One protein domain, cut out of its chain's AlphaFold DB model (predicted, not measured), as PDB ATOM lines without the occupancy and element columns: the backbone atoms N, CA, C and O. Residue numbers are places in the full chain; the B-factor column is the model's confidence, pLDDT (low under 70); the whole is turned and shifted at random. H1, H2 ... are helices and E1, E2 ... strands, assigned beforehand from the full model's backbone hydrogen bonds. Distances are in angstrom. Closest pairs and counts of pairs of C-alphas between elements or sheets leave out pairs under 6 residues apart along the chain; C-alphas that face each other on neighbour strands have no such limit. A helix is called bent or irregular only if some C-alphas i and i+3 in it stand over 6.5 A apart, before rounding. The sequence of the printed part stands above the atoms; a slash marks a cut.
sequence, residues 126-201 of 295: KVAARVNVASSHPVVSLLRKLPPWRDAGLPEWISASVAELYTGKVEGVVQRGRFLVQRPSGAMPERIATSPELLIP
ATOM      1  N   LYS A 126     -28.017 -11.122 -54.211       94.31
ATOM      2  CA  LYS A 126     -28.069  -9.868 -53.454       94.31
ATOM      3  C   LYS A 126     -29.273  -9.906 -52.527       94.31
ATOM      4  O   LYS A 126     -30.402  -9.947 -53.008       94.31
ATOM      5  N   VAL A 127     -29.046  -9.789 -51.227       95.56
ATOM      6  CA  VAL A 127     -30.099  -9.847 -50.207       95.56
ATOM      7  C   VAL A 127     -29.888  -8.772 -49.143       95.56
ATOM      8  O   VAL A 127     -28.820  -8.165 -49.026       95.56
ATOM      9  N   ALA A 128     -30.937  -8.497 -48.378       94.69
ATOM     10  CA  ALA A 128     -30.837  -7.771 -47.122       94.69
ATOM     11  C   ALA A 128     -31.247  -8.699 -45.979       94.69
ATOM     12  O   ALA A 128     -32.378  -9.177 -45.961       94.69
ATOM     13  N   ALA A 129     -30.341  -8.948 -45.044       94.31
ATOM     14  CA  ALA A 129     -30.613  -9.681 -43.822       94.31
ATOM     15  C   ALA A 129     -31.241  -8.745 -42.786       94.31
ATOM     16  O   ALA A 129     -30.687  -7.697 -42.457       94.31
ATOM     17  N   ARG A 130     -32.408  -9.118 -42.269       92.94
ATOM     18  CA  ARG A 130     -33.040  -8.446 -41.135       92.94
ATOM     19  C   ARG A 130     -32.308  -8.850 -39.857       92.94
ATOM     20  O   ARG A 130     -32.288 -10.031 -39.515       92.94
ATOM     21  N   VAL A 131     -31.735  -7.883 -39.145       87.19
ATOM     22  CA  VAL A 131     -31.121  -8.146 -37.838       87.19
ATOM     23  C   VAL A 131     -32.226  -8.488 -36.843       87.19
ATOM     24  O   VAL A 131     -33.251  -7.804 -36.779       87.19
ATOM     25  N   ASN A 132     -32.046  -9.559 -36.068       79.81
ATOM     26  CA  ASN A 132     -33.022  -9.942 -35.057       79.81
ATOM     27  C   ASN A 132     -32.971  -8.966 -33.868       79.81
ATOM     28  O   ASN A 132     -32.199  -9.122 -32.929       79.81
ATOM     29  N   VAL A 133     -33.818  -7.943 -33.929       71.00
ATOM     30  CA  VAL A 133     -33.988  -6.898 -32.904       71.00
ATOM     31  C   VAL A 133     -35.031  -7.249 -31.844       71.00
ATOM     32  O   VAL A 133     -35.382  -6.395 -31.024       71.00
ATOM     33  N   ALA A 134     -35.556  -8.480 -31.848       66.06
ATOM     34  CA  ALA A 134     -36.730  -8.840 -31.065       66.06
ATOM     35  C   ALA A 134     -36.595  -8.509 -29.574       66.06
ATOM     36  O   ALA A 134     -37.617  -8.255 -28.956       66.06
ATOM     37  N   SER A 135     -35.407  -8.465 -28.974       65.31
ATOM     38  CA  SER A 135     -35.233  -8.148 -27.545       65.31
ATOM     39  C   SER A 135     -34.449  -6.868 -27.243       65.31
ATOM     40  O   SER A 135     -34.529  -6.389 -26.115       65.31
ATOM     41  N   SER A 136     -33.725  -6.294 -28.207       79.44
ATOM     42  CA  SER A 136     -32.727  -5.245 -27.941       79.44
ATOM     43  C   SER A 136     -33.132  -3.839 -28.388       79.44
ATOM     44  O   SER A 136     -32.585  -2.861 -27.880       79.44
ATOM     45  N   HIS A 137     -34.094  -3.692 -29.303       87.06
ATOM     46  CA  HIS A 137     -34.412  -2.375 -29.858       87.06
ATOM     47  C   HIS A 137     -35.230  -1.508 -28.873       87.06
ATOM     48  O   HIS A 137     -36.298  -1.944 -28.435       87.06
ATOM     49  N   PRO A 138     -34.828  -0.251 -28.573       88.56
ATOM     50  CA  PRO A 138     -35.475   0.587 -27.553       88.56
ATOM     51  C   PRO A 138     -36.983   0.771 -27.743       88.56
ATOM     52  O   PRO A 138     -37.746   0.677 -26.784       88.56
ATOM     53  N   VAL A 139     -37.431   0.975 -28.988       88.06
ATOM     54  CA  VAL A 139     -38.865   1.102 -29.312       88.06
ATOM     55  C   VAL A 139     -39.625  -0.191 -29.005       88.06
ATOM     56  O   VAL A 139     -40.694  -0.139 -28.410       88.06
ATOM     57  N   VAL A 140     -39.063  -1.358 -29.339       90.44
ATOM     58  CA  VAL A 140     -39.684  -2.665 -29.055       90.44
ATOM     59  C   VAL A 140     -39.769  -2.872 -27.542       90.44
ATOM     60  O   VAL A 140     -40.822  -3.231 -27.018       90.44
ATOM     61  N   SER A 141     -38.688  -2.562 -26.826       90.56
ATOM     62  CA  SER A 141     -38.622  -2.637 -25.364       90.56
ATOM     63  C   SER A 141     -39.620  -1.707 -24.672       90.56
ATOM     64  O   SER A 141     -40.191  -2.086 -23.650       90.56
ATOM     65  N   LEU A 142     -39.853  -0.508 -25.213       91.06
ATOM     66  CA  LEU A 142     -40.858   0.421 -24.700       91.06
ATOM     67  C   LEU A 142     -42.276  -0.089 -24.963       91.06
ATOM     68  O   LEU A 142     -43.079  -0.135 -24.034       91.06
ATOM     69  N   LEU A 143     -42.582  -0.506 -26.196       91.00
ATOM     70  CA  LEU A 143     -43.924  -0.965 -26.559       91.00
ATOM     71  C   LEU A 143     -44.338  -2.197 -25.744       91.00
ATOM     72  O   LEU A 143     -45.472  -2.263 -25.290       91.00
ATOM     73  N   ARG A 144     -43.411  -3.114 -25.437       90.69
ATOM     74  CA  ARG A 144     -43.681  -4.249 -24.531       90.69
ATOM     75  C   ARG A 144     -44.056  -3.857 -23.106       90.69
ATOM     76  O   ARG A 144     -44.569  -4.689 -22.371       90.69
ATOM     77  N   LYS A 145     -43.783  -2.628 -22.673       91.56
ATOM     78  CA  LYS A 145     -44.191  -2.150 -21.344       91.56
ATOM     79  C   LYS A 145     -45.592  -1.539 -21.352       91.56
ATOM     80  O   LYS A 145     -46.138  -1.292 -20.280       91.56
ATOM     81  N   LEU A 146     -46.170  -1.296 -22.529       92.44
ATOM     82  CA  LEU A 146     -47.458  -0.630 -22.694       92.44
ATOM     83  C   LEU A 146     -48.574  -1.649 -22.992       92.44
ATOM     84  O   LEU A 146     -48.359  -2.594 -23.755       92.44
ATOM     85  N   PRO A 147     -49.785  -1.471 -22.433       92.50
ATOM     86  CA  PRO A 147     -50.966  -2.200 -22.893       92.50
ATOM     87  C   PRO A 147     -51.282  -1.865 -24.366       92.50
ATOM     88  O   PRO A 147     -51.105  -0.712 -24.763       92.50
ATOM     89  N   PRO A 148     -51.768  -2.821 -25.182       91.69
ATOM     90  CA  PRO A 148     -52.059  -4.224 -24.850       91.69
ATOM     91  C   PRO A 148     -50.852  -5.175 -24.996       91.69
ATOM     92  O   PRO A 148     -50.963  -6.368 -24.725       91.69
ATOM     93  N   TRP A 149     -49.692  -4.681 -25.434       91.88
ATOM     94  CA  TRP A 149     -48.557  -5.523 -25.838       91.88
ATOM     95  C   TRP A 149     -47.762  -6.132 -24.685       91.88
ATOM     96  O   TRP A 149     -46.970  -7.046 -24.916       91.88
ATOM     97  N   ARG A 150     -47.969  -5.642 -23.460       87.94
ATOM     98  CA  ARG A 150     -47.379  -6.221 -22.249       87.94
ATOM     99  C   ARG A 150     -47.718  -7.699 -22.079       87.94
ATOM    100  O   ARG A 150     -46.824  -8.480 -21.768       87.94
ATOM    101  N   ASP A 151     -48.973  -8.058 -22.325       89.81
ATOM    102  CA  ASP A 151     -49.484  -9.405 -22.061       89.81
ATOM    103  C   ASP A 151     -49.673 -10.204 -23.358       89.81
ATOM    104  O   ASP A 151     -49.401 -11.400 -23.400       89.81
ATOM    105  N   ALA A 152     -50.081  -9.540 -24.446       88.94
ATOM    106  CA  ALA A 152     -50.324 -10.184 -25.739       88.94
ATOM    107  C   ALA A 152     -49.049 -10.401 -26.579       88.94
ATOM    108  O   ALA A 152     -49.082 -11.099 -27.592       88.94
ATOM    109  N   GLY A 153     -47.929  -9.784 -26.189       87.38
ATOM    110  CA  GLY A 153     -46.731  -9.706 -27.017       87.38
ATOM    111  C   GLY A 153     -46.857  -8.687 -28.156       87.38
ATOM    112  O   GLY A 153     -47.907  -8.086 -28.395       87.38
ATOM    113  N   LEU A 154     -45.743  -8.458 -28.857       89.19
ATOM    114  CA  LEU A 154     -45.708  -7.554 -30.006       89.19
ATOM    115  C   LEU A 154     -45.920  -8.330 -31.307       89.19
ATOM    116  O   LEU A 154     -45.200  -9.303 -31.538       89.19
ATOM    117  N   PRO A 155     -46.824  -7.867 -32.189       90.06
ATOM    118  CA  PRO A 155     -46.917  -8.375 -33.548       90.06
ATOM    119  C   PRO A 155     -45.570  -8.308 -34.279       90.06
ATOM    120  O   PRO A 155     -44.861  -7.302 -34.194       90.06
ATOM    121  N   GLU A 156     -45.253  -9.345 -35.062       88.06
ATOM    122  CA  GLU A 156     -43.966  -9.454 -35.765       88.06
ATOM    123  C   GLU A 156     -43.701  -8.254 -36.686       88.06
ATOM    124  O   GLU A 156     -42.567  -7.783 -36.794       88.06
ATOM    125  N   TRP A 157     -44.754  -7.711 -37.307       88.81
ATOM    126  CA  TRP A 157     -44.630  -6.568 -38.207       88.81
ATOM    127  C   TRP A 157     -44.035  -5.337 -37.509       88.81
ATOM    128  O   TRP A 157     -43.267  -4.619 -38.139       88.81
ATOM    129  N   ILE A 158     -44.288  -5.127 -36.209       90.31
ATOM    130  CA  ILE A 158     -43.721  -3.996 -35.459       90.31
ATOM    131  C   ILE A 158     -42.207  -4.155 -35.346       90.31
ATOM    132  O   ILE A 158     -41.456  -3.250 -35.710       90.31
ATOM    133  N   SER A 159     -41.749  -5.323 -34.884       89.56
ATOM    134  CA  SER A 159     -40.316  -5.630 -34.817       89.56
ATOM    135  C   SER A 159     -39.666  -5.587 -36.199       89.56
ATOM    136  O   SER A 159     -38.561  -5.073 -36.343       89.56
ATOM    137  N   ALA A 160     -40.370  -6.054 -37.231       89.75
ATOM    138  CA  ALA A 160     -39.893  -6.039 -38.605       89.75
ATOM    139  C   ALA A 160     -39.707  -4.619 -39.155       89.75
ATOM    140  O   ALA A 160     -38.772  -4.380 -39.917       89.75
ATOM    141  N   SER A 161     -40.592  -3.686 -38.794       91.56
ATOM    142  CA  SER A 161     -40.561  -2.310 -39.292       91.56
ATOM    143  C   SER A 161     -39.429  -1.479 -38.695       91.56
ATOM    144  O   SER A 161     -38.981  -0.539 -39.351       91.56
ATOM    145  N   VAL A 162     -38.962  -1.816 -37.490       92.25
ATOM    146  CA  VAL A 162     -37.856  -1.114 -36.813       92.25
ATOM    147  C   VAL A 162     -36.505  -1.811 -36.970       92.25
ATOM    148  O   VAL A 162     -35.482  -1.202 -36.685       92.25
ATOM    149  N   ALA A 163     -36.491  -3.058 -37.443       90.75
ATOM    150  CA  ALA A 163     -35.271  -3.825 -37.632       90.75
ATOM    151  C   ALA A 163     -34.301  -3.165 -38.610       90.75
ATOM    152  O   ALA A 163     -34.680  -2.748 -39.709       90.75
ATOM    153  N   GLU A 164     -33.035  -3.134 -38.211       88.75
ATOM    154  CA  GLU A 164     -31.936  -2.769 -39.092       88.75
ATOM    155  C   GLU A 164     -31.763  -3.821 -40.185       88.75
ATOM    156  O   GLU A 164     -31.991  -5.022 -39.980       88.75
ATOM    157  N   LEU A 165     -31.377  -3.352 -41.370       92.31
ATOM    158  CA  LEU A 165     -31.133  -4.209 -42.516       92.31
ATOM    159  C   LEU A 165     -29.646  -4.231 -42.835       92.31
ATOM    160  O   LEU A 165     -29.000  -3.209 -43.053       92.31
ATOM    161  N   TYR A 166     -29.124  -5.439 -42.945       92.00
ATOM    162  CA  TYR A 166     -27.762  -5.701 -43.343       92.00
ATOM    163  C   TYR A 166     -27.735  -6.152 -44.805       92.00
ATOM    164  O   TYR A 166     -28.172  -7.251 -45.142       92.00
ATOM    165  N   THR A 167     -27.271  -5.300 -45.716       92.94
ATOM    166  CA  THR A 167     -27.255  -5.624 -47.151       92.94
ATOM    167  C   THR A 167     -25.969  -6.298 -47.565       92.94
ATOM    168  O   THR A 167     -24.901  -5.772 -47.281       92.94
ATOM    169  N   GLY A 168     -26.062  -7.371 -48.336       93.25
ATOM    170  CA  GLY A 168     -24.890  -8.073 -48.833       93.25
ATOM    171  C   GLY A 168     -25.232  -9.052 -49.943       93.25
ATOM    172  O   GLY A 168     -26.271  -8.939 -50.604       93.25
ATOM    173  N   LYS A 169     -24.330 -10.001 -50.153       93.88
ATOM    174  CA  LYS A 169     -24.553 -11.175 -50.989       93.88
ATOM    175  C   LYS A 169     -24.543 -12.426 -50.130       93.88
ATOM    176  O   LYS A 169     -23.858 -12.450 -49.111       93.88
ATOM    177  N   VAL A 170     -25.275 -13.446 -50.556       94.44
ATOM    178  CA  VAL A 170     -25.124 -14.793 -50.004       94.44
ATOM    179  C   VAL A 170     -23.754 -15.326 -50.423       94.44
ATOM    180  O   VAL A 170     -23.522 -15.533 -51.610       94.44
ATOM    181  N   GLU A 171     -22.839 -15.506 -49.477       92.50
ATOM    182  CA  GLU A 171     -21.491 -16.044 -49.745       92.50
ATOM    183  C   GLU A 171     -21.360 -17.523 -49.369       92.50
ATOM    184  O   GLU A 171     -20.415 -18.181 -49.790       92.50
ATOM    185  N   GLY A 172     -22.304 -18.062 -48.601       93.62
ATOM    186  CA  GLY A 172     -22.252 -19.446 -48.155       93.62
ATOM    187  C   GLY A 172     -23.396 -19.804 -47.225       93.62
ATOM    188  O   GLY A 172     -24.377 -19.062 -47.092       93.62
ATOM    189  N   VAL A 173     -23.246 -20.944 -46.563       95.50
ATOM    190  CA  VAL A 173     -24.207 -21.472 -45.593       95.50
ATOM    191  C   VAL A 173     -23.493 -21.842 -44.300       95.50
ATOM    192  O   VAL A 173     -22.296 -22.111 -44.283       95.50
ATOM    193  N   VAL A 174     -24.237 -21.793 -43.206       95.12
ATOM    194  CA  VAL A 174     -23.787 -22.045 -41.834       95.12
ATOM    195  C   VAL A 174     -24.735 -23.086 -41.246       95.12
ATOM    196  O   VAL A 174     -25.869 -23.226 -41.722       95.12
ATOM    197  N   GLN A 175     -24.296 -23.808 -40.218       94.06
ATOM    198  CA  GLN A 175     -25.108 -24.858 -39.611       94.06
ATOM    199  C   GLN A 175     -26.509 -24.381 -39.201       94.06
ATOM    200  O   GLN A 175     -26.734 -23.202 -38.873       94.06
ATOM    201  N   ARG A 176     -27.438 -25.343 -39.154       92.25
ATOM    202  CA  ARG A 176     -28.863 -25.150 -38.831       92.25
ATOM    203  C   ARG A 176     -29.617 -24.405 -39.928       92.25
ATOM    204  O   ARG A 176     -30.454 -23.548 -39.644       92.25
ATOM    205  N   GLY A 177     -29.282 -24.701 -41.181       91.81
ATOM    206  CA  GLY A 177     -29.978 -24.168 -42.354       91.81
ATOM    207  C   GLY A 177     -29.939 -22.640 -42.491       91.81
ATOM    208  O   GLY A 177     -30.901 -22.051 -42.994       91.81
ATOM    209  N   ARG A 178     -28.858 -21.990 -42.041       94.88
ATOM    210  CA  ARG A 178     -28.688 -20.530 -42.117       94.88
ATOM    211  C   ARG A 178     -27.820 -20.121 -43.299       94.88
ATOM    212  O   ARG A 178     -26.875 -20.809 -43.668       94.88
ATOM    213  N   PHE A 179     -28.105 -18.950 -43.851       95.81
ATOM    214  CA  PHE A 179     -27.315 -18.333 -44.910       95.81
ATOM    215  C   PHE A 179     -26.298 -17.360 -44.326       95.81
ATOM    216  O   PHE A 179     -26.619 -16.572 -43.432       95.81
ATOM    217  N   LEU A 180     -25.092 -17.367 -44.889       94.94
ATOM    218  CA  LEU A 180     -24.088 -16.341 -44.656       94.94
ATOM    219  C   LEU A 180     -24.303 -15.189 -45.638       94.94
ATOM    220  O   LEU A 180     -24.124 -15.353 -46.846       94.94
ATOM    221  N   VAL A 181     -24.618 -14.006 -45.120       94.69
ATOM    222  CA  VAL A 181     -24.659 -12.767 -45.901       94.69
ATOM    223  C   VAL A 181     -23.417 -11.940 -45.604       94.69
ATOM    224  O   VAL A 181     -23.152 -11.613 -44.449       94.69
ATOM    225  N   GLN A 182     -22.688 -11.553 -46.646       92.56
ATOM    226  CA  GLN A 182     -21.464 -10.763 -46.537       92.56
ATOM    227  C   GLN A 182     -21.577  -9.463 -47.332       92.56
ATOM    228  O   GLN A 182     -22.064  -9.447 -48.473       92.56
ATOM    229  N   ARG A 183     -21.105  -8.352 -46.760       88.00
ATOM    230  CA  ARG A 183     -20.974  -7.100 -47.516       88.00
ATOM    231  C   ARG A 183     -19.828  -7.204 -48.527       88.00
ATOM    232  O   ARG A 183     -18.728  -7.613 -48.170       88.00
ATOM    233  N   PRO A 184     -20.039  -6.773 -49.783       72.00
ATOM    234  CA  PRO A 184     -19.013  -6.851 -50.822       72.00
ATOM    235  C   PRO A 184     -17.896  -5.800 -50.680       72.00
ATOM    236  O   PRO A 184     -16.966  -5.809 -51.478       72.00
ATOM    237  N   SER A 185     -17.999  -4.862 -49.733       66.44
ATOM    238  CA  SER A 185     -17.098  -3.712 -49.602       66.44
ATOM    239  C   SER A 185     -16.669  -3.497 -48.153       66.44
ATOM    240  O   SER A 185     -17.529  -3.372 -47.284       66.44
ATOM    241  N   GLY A 186     -15.361  -3.388 -47.923       61.25
ATOM    242  CA  GLY A 186     -14.743  -3.110 -46.625       61.25
ATOM    243  C   GLY A 186     -13.301  -3.621 -46.593       61.25
ATOM    244  O   GLY A 186     -12.965  -4.540 -47.335       61.25
ATOM    245  N   ALA A 187     -12.444  -3.025 -45.758       62.34
ATOM    246  CA  ALA A 187     -11.097  -3.559 -45.505       62.34
ATOM    247  C   ALA A 187     -11.151  -4.918 -44.781       62.34
ATOM    248  O   ALA A 187     -10.249  -5.733 -44.930       62.34
ATOM    249  N   MET A 188     -12.239  -5.160 -44.045       72.94
ATOM    250  CA  MET A 188     -12.589  -6.442 -43.448       72.94
ATOM    251  C   MET A 188     -14.055  -6.739 -43.791       72.94
ATOM    252  O   MET A 188     -14.890  -5.838 -43.650       72.94
ATOM    253  N   PRO A 189     -14.380  -7.937 -44.304       77.94
ATOM    254  CA  PRO A 189     -15.740  -8.247 -44.707       77.94
ATOM    255  C   PRO A 189     -16.616  -8.405 -43.467       77.94
ATOM    256  O   PRO A 189     -16.421  -9.305 -42.656       77.94
ATOM    257  N   GLU A 190     -17.603  -7.528 -43.335       89.38
ATOM    258  CA  GLU A 190     -18.684  -7.726 -42.379       89.38
ATOM    259  C   GLU A 190     -19.542  -8.922 -42.828       89.38
ATOM    260  O   GLU A 190     -19.796  -9.106 -44.029       89.38
ATOM    261  N   ARG A 191     -20.001  -9.728 -41.872       91.44
ATOM    262  CA  ARG A 191     -20.747 -10.962 -42.128       91.44
ATOM    263  C   ARG A 191     -21.873 -11.166 -41.127       91.44
ATOM    264  O   ARG A 191     -21.727 -10.870 -39.949       91.44
ATOM    265  N   ILE A 192     -22.984 -11.736 -41.580       92.94
ATOM    266  CA  ILE A 192     -24.092 -12.139 -40.710       92.94
ATOM    267  C   ILE A 192     -24.642 -13.499 -41.141       92.94
ATOM    268  O   ILE A 192     -24.935 -13.715 -42.317       92.94
ATOM    269  N   ALA A 193     -24.790 -14.415 -40.185       93.75
ATOM    270  CA  ALA A 193     -25.477 -15.685 -40.381       93.75
ATOM    271  C   ALA A 193     -26.936 -15.509 -39.974       93.75
ATOM    272  O   ALA A 193     -27.222 -15.137 -38.833       93.75
ATOM    273  N   THR A 194     -27.862 -15.771 -40.888       93.69
ATOM    274  CA  THR A 194     -29.287 -15.553 -40.635       93.69
ATOM    275  C   THR A 194     -30.147 -16.628 -41.276       93.69
ATOM    276  O   THR A 194     -29.717 -17.330 -42.190       93.69
ATOM    277  N   SER A 195     -31.363 -16.782 -40.773       93.31
ATOM    278  CA  SER A 195     -32.327 -17.742 -41.293       93.31
ATOM    279  C   SER A 195     -33.013 -17.222 -42.570       93.31
ATOM    280  O   SER A 195     -33.069 -16.002 -42.786       93.31
ATOM    281  N   PRO A 196     -33.508 -18.116 -43.448       93.56
ATOM    282  CA  PRO A 196     -34.129 -17.747 -44.727       93.56
ATOM    283  C   PRO A 196     -35.249 -16.713 -44.588       93.56
ATOM    284  O   PRO A 196     -35.321 -15.762 -45.362       93.56
ATOM    285  N   GLU A 197     -36.098 -16.836 -43.571       92.50
ATOM    286  CA  GLU A 197     -37.242 -15.950 -43.342       92.50
ATOM    287  C   GLU A 197     -36.846 -14.502 -43.000       92.50
ATOM    288  O   GLU A 197     -37.655 -13.575 -43.111       92.50
ATOM    289  N   LEU A 198     -35.591 -14.286 -42.600       93.62
ATOM    290  CA  LEU A 198     -35.029 -12.966 -42.318       93.62
ATOM    291  C   LEU A 198     -34.352 -12.340 -43.540       93.62
ATOM    292  O   LEU A 198     -33.959 -11.170 -43.479       93.62
ATOM    293  N   LEU A 199     -34.231 -13.069 -44.649       95.44
ATOM    294  CA  LEU A 199     -33.670 -12.560 -45.891       95.44
ATOM    295  C   LEU A 199     -34.733 -11.859 -46.734       95.44
ATOM    296  O   LEU A 199     -35.845 -12.334 -46.954       95.44
ATOM    297  N   ILE A 200     -34.379 -10.675 -47.224       95.31
ATOM    298  CA  ILE A 200     -35.265  -9.828 -48.015       95.31
ATOM    299  C   ILE A 200     -34.640  -9.622 -49.398       95.31
ATOM    300  O   ILE A 200     -33.610  -8.943 -49.513       95.31
ATOM    301  N   PRO A 201     -35.275 -10.131 -50.470       95.31
ATOM    302  CA  PRO A 201     -34.830  -9.884 -51.836       95.31
ATOM    303  C   PRO A 201     -34.893  -8.394 -52.218       95.31
ATOM    304  O   PRO A 201     -35.756  -7.664 -51.715       95.31
TER     305      PRO A 201
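This is residues 126 to 201 of the 295 residues of the protein "Hypothetical protein" of Alexandrium monilatum (UniProt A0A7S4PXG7). A small four-stranded sheet, curled like part of a barrel, makes one end of this elongated domain, and a loose loop of chain with three short helices, H1, H2 and H3, makes the other. The chain leaves the sheet after E1, passes through the helices and returns as the long, bent strand E2; E3 and E4 then fold back and forth beside it, and residues 199 to 200 near the end of the printed part pair with E1. The printed part has 76 residues, with three named helices and four named strands in the order E1, H1, H2, H3, E2, E3, E4; the sheet's order is E1, E2, E3, E4, antiparallel throughout, and the class is mixed, helices and strands. The whole is loose, with a radius of gyration of the C-alphas of 14.7 A, and the C-alphas span 44 by 26 by 20 A.

E1 is residues 126 to 130, 13.4 A from first to last C-alpha, and begins with C-alpha 126 at (-28.069, -9.868, -53.454). H1 is residues 138 to 143, 8.6 A long. H2, residues 149 to 152, is 5.0 A long, and its C-alpha 149 is at (-48.557, -5.523, -25.838). H3 is the longest helix by residues, 156 to 162, and measures 10.4 A. E2 is the longest strand, residues 165 to 174, 19.3 A from end to end; it bends by 94 degrees at residue 171. E3 is residues 178 to 182, 12.9 A long. E4 is residues 191 to 194, 9.8 A long, and ends with C-alpha 194 at (-29.287, -15.553, -40.635).

In the strongly twisted sheet, E1 and E4 are the edge strands, and E2 and E3 are inner strands. E2 pairs in a staggered way, with E1 over residues 165 to 169 and with E3 over residues 169 to 174. E1 and E2 are antiparallel; N 129 and O 166 are 2.8 A apart, within hydrogen-bond range, as are N 166 and O 129 at 2.8 A. E2, E3 and E4 form a meander, each strand the antiparallel neighbour of the one before. In the hairpin of E2 and E3, at 123 degrees between their directions, N 171 and O 180 are within hydrogen-bond range at 2.9 A. In the hairpin of E3 and E4, at 156 degrees, N 181 and O 192 are within range at 2.8 A. The closest C-alphas of E1 and E4 are those of Ala 129 and Thr 194, 6.8 A apart. Residues 128 to 129 of E1 also pair, antiparallel, with residues 199 to 200. H1, H2 and H3 are not on the sheet; the closest C-alphas of H3 and E1 are those of Ala 160 and Arg 130, 7.7 A apart. H1 and H3 only just touch, with 3 pairs of C-alphas within 8 A, the closest being those of Val 140 and Ser 159 at 6.5 A. They run opposite ways at a steep tilt of 39 degrees. H1 and H2 are close but not clearly touching, with the C-alphas of Leu 143 and Trp 149 closest at 6.5 A. H2 and H3 are apart. In H1 and H3 every O i to N i+4 pair is within hydrogen-bond range; H2 is too short for such a pair, and its one O i to N i+3 pair is not within range.

The two C-alphas farthest apart are those of Pro 148 and Ala 187, at 45.9 A, while the first and last printed C-alphas, of Lys 126 and Pro 201, are 7.0 A apart. The printed part has no cut. No link is long; those from E1 to H1, with 7 residues, and from E3 to E4, with 8, are short, and the others are tight. The mean pLDDT of the printed part is 88.8, and the residues under 70 are 134 to 135 and 185 to 187.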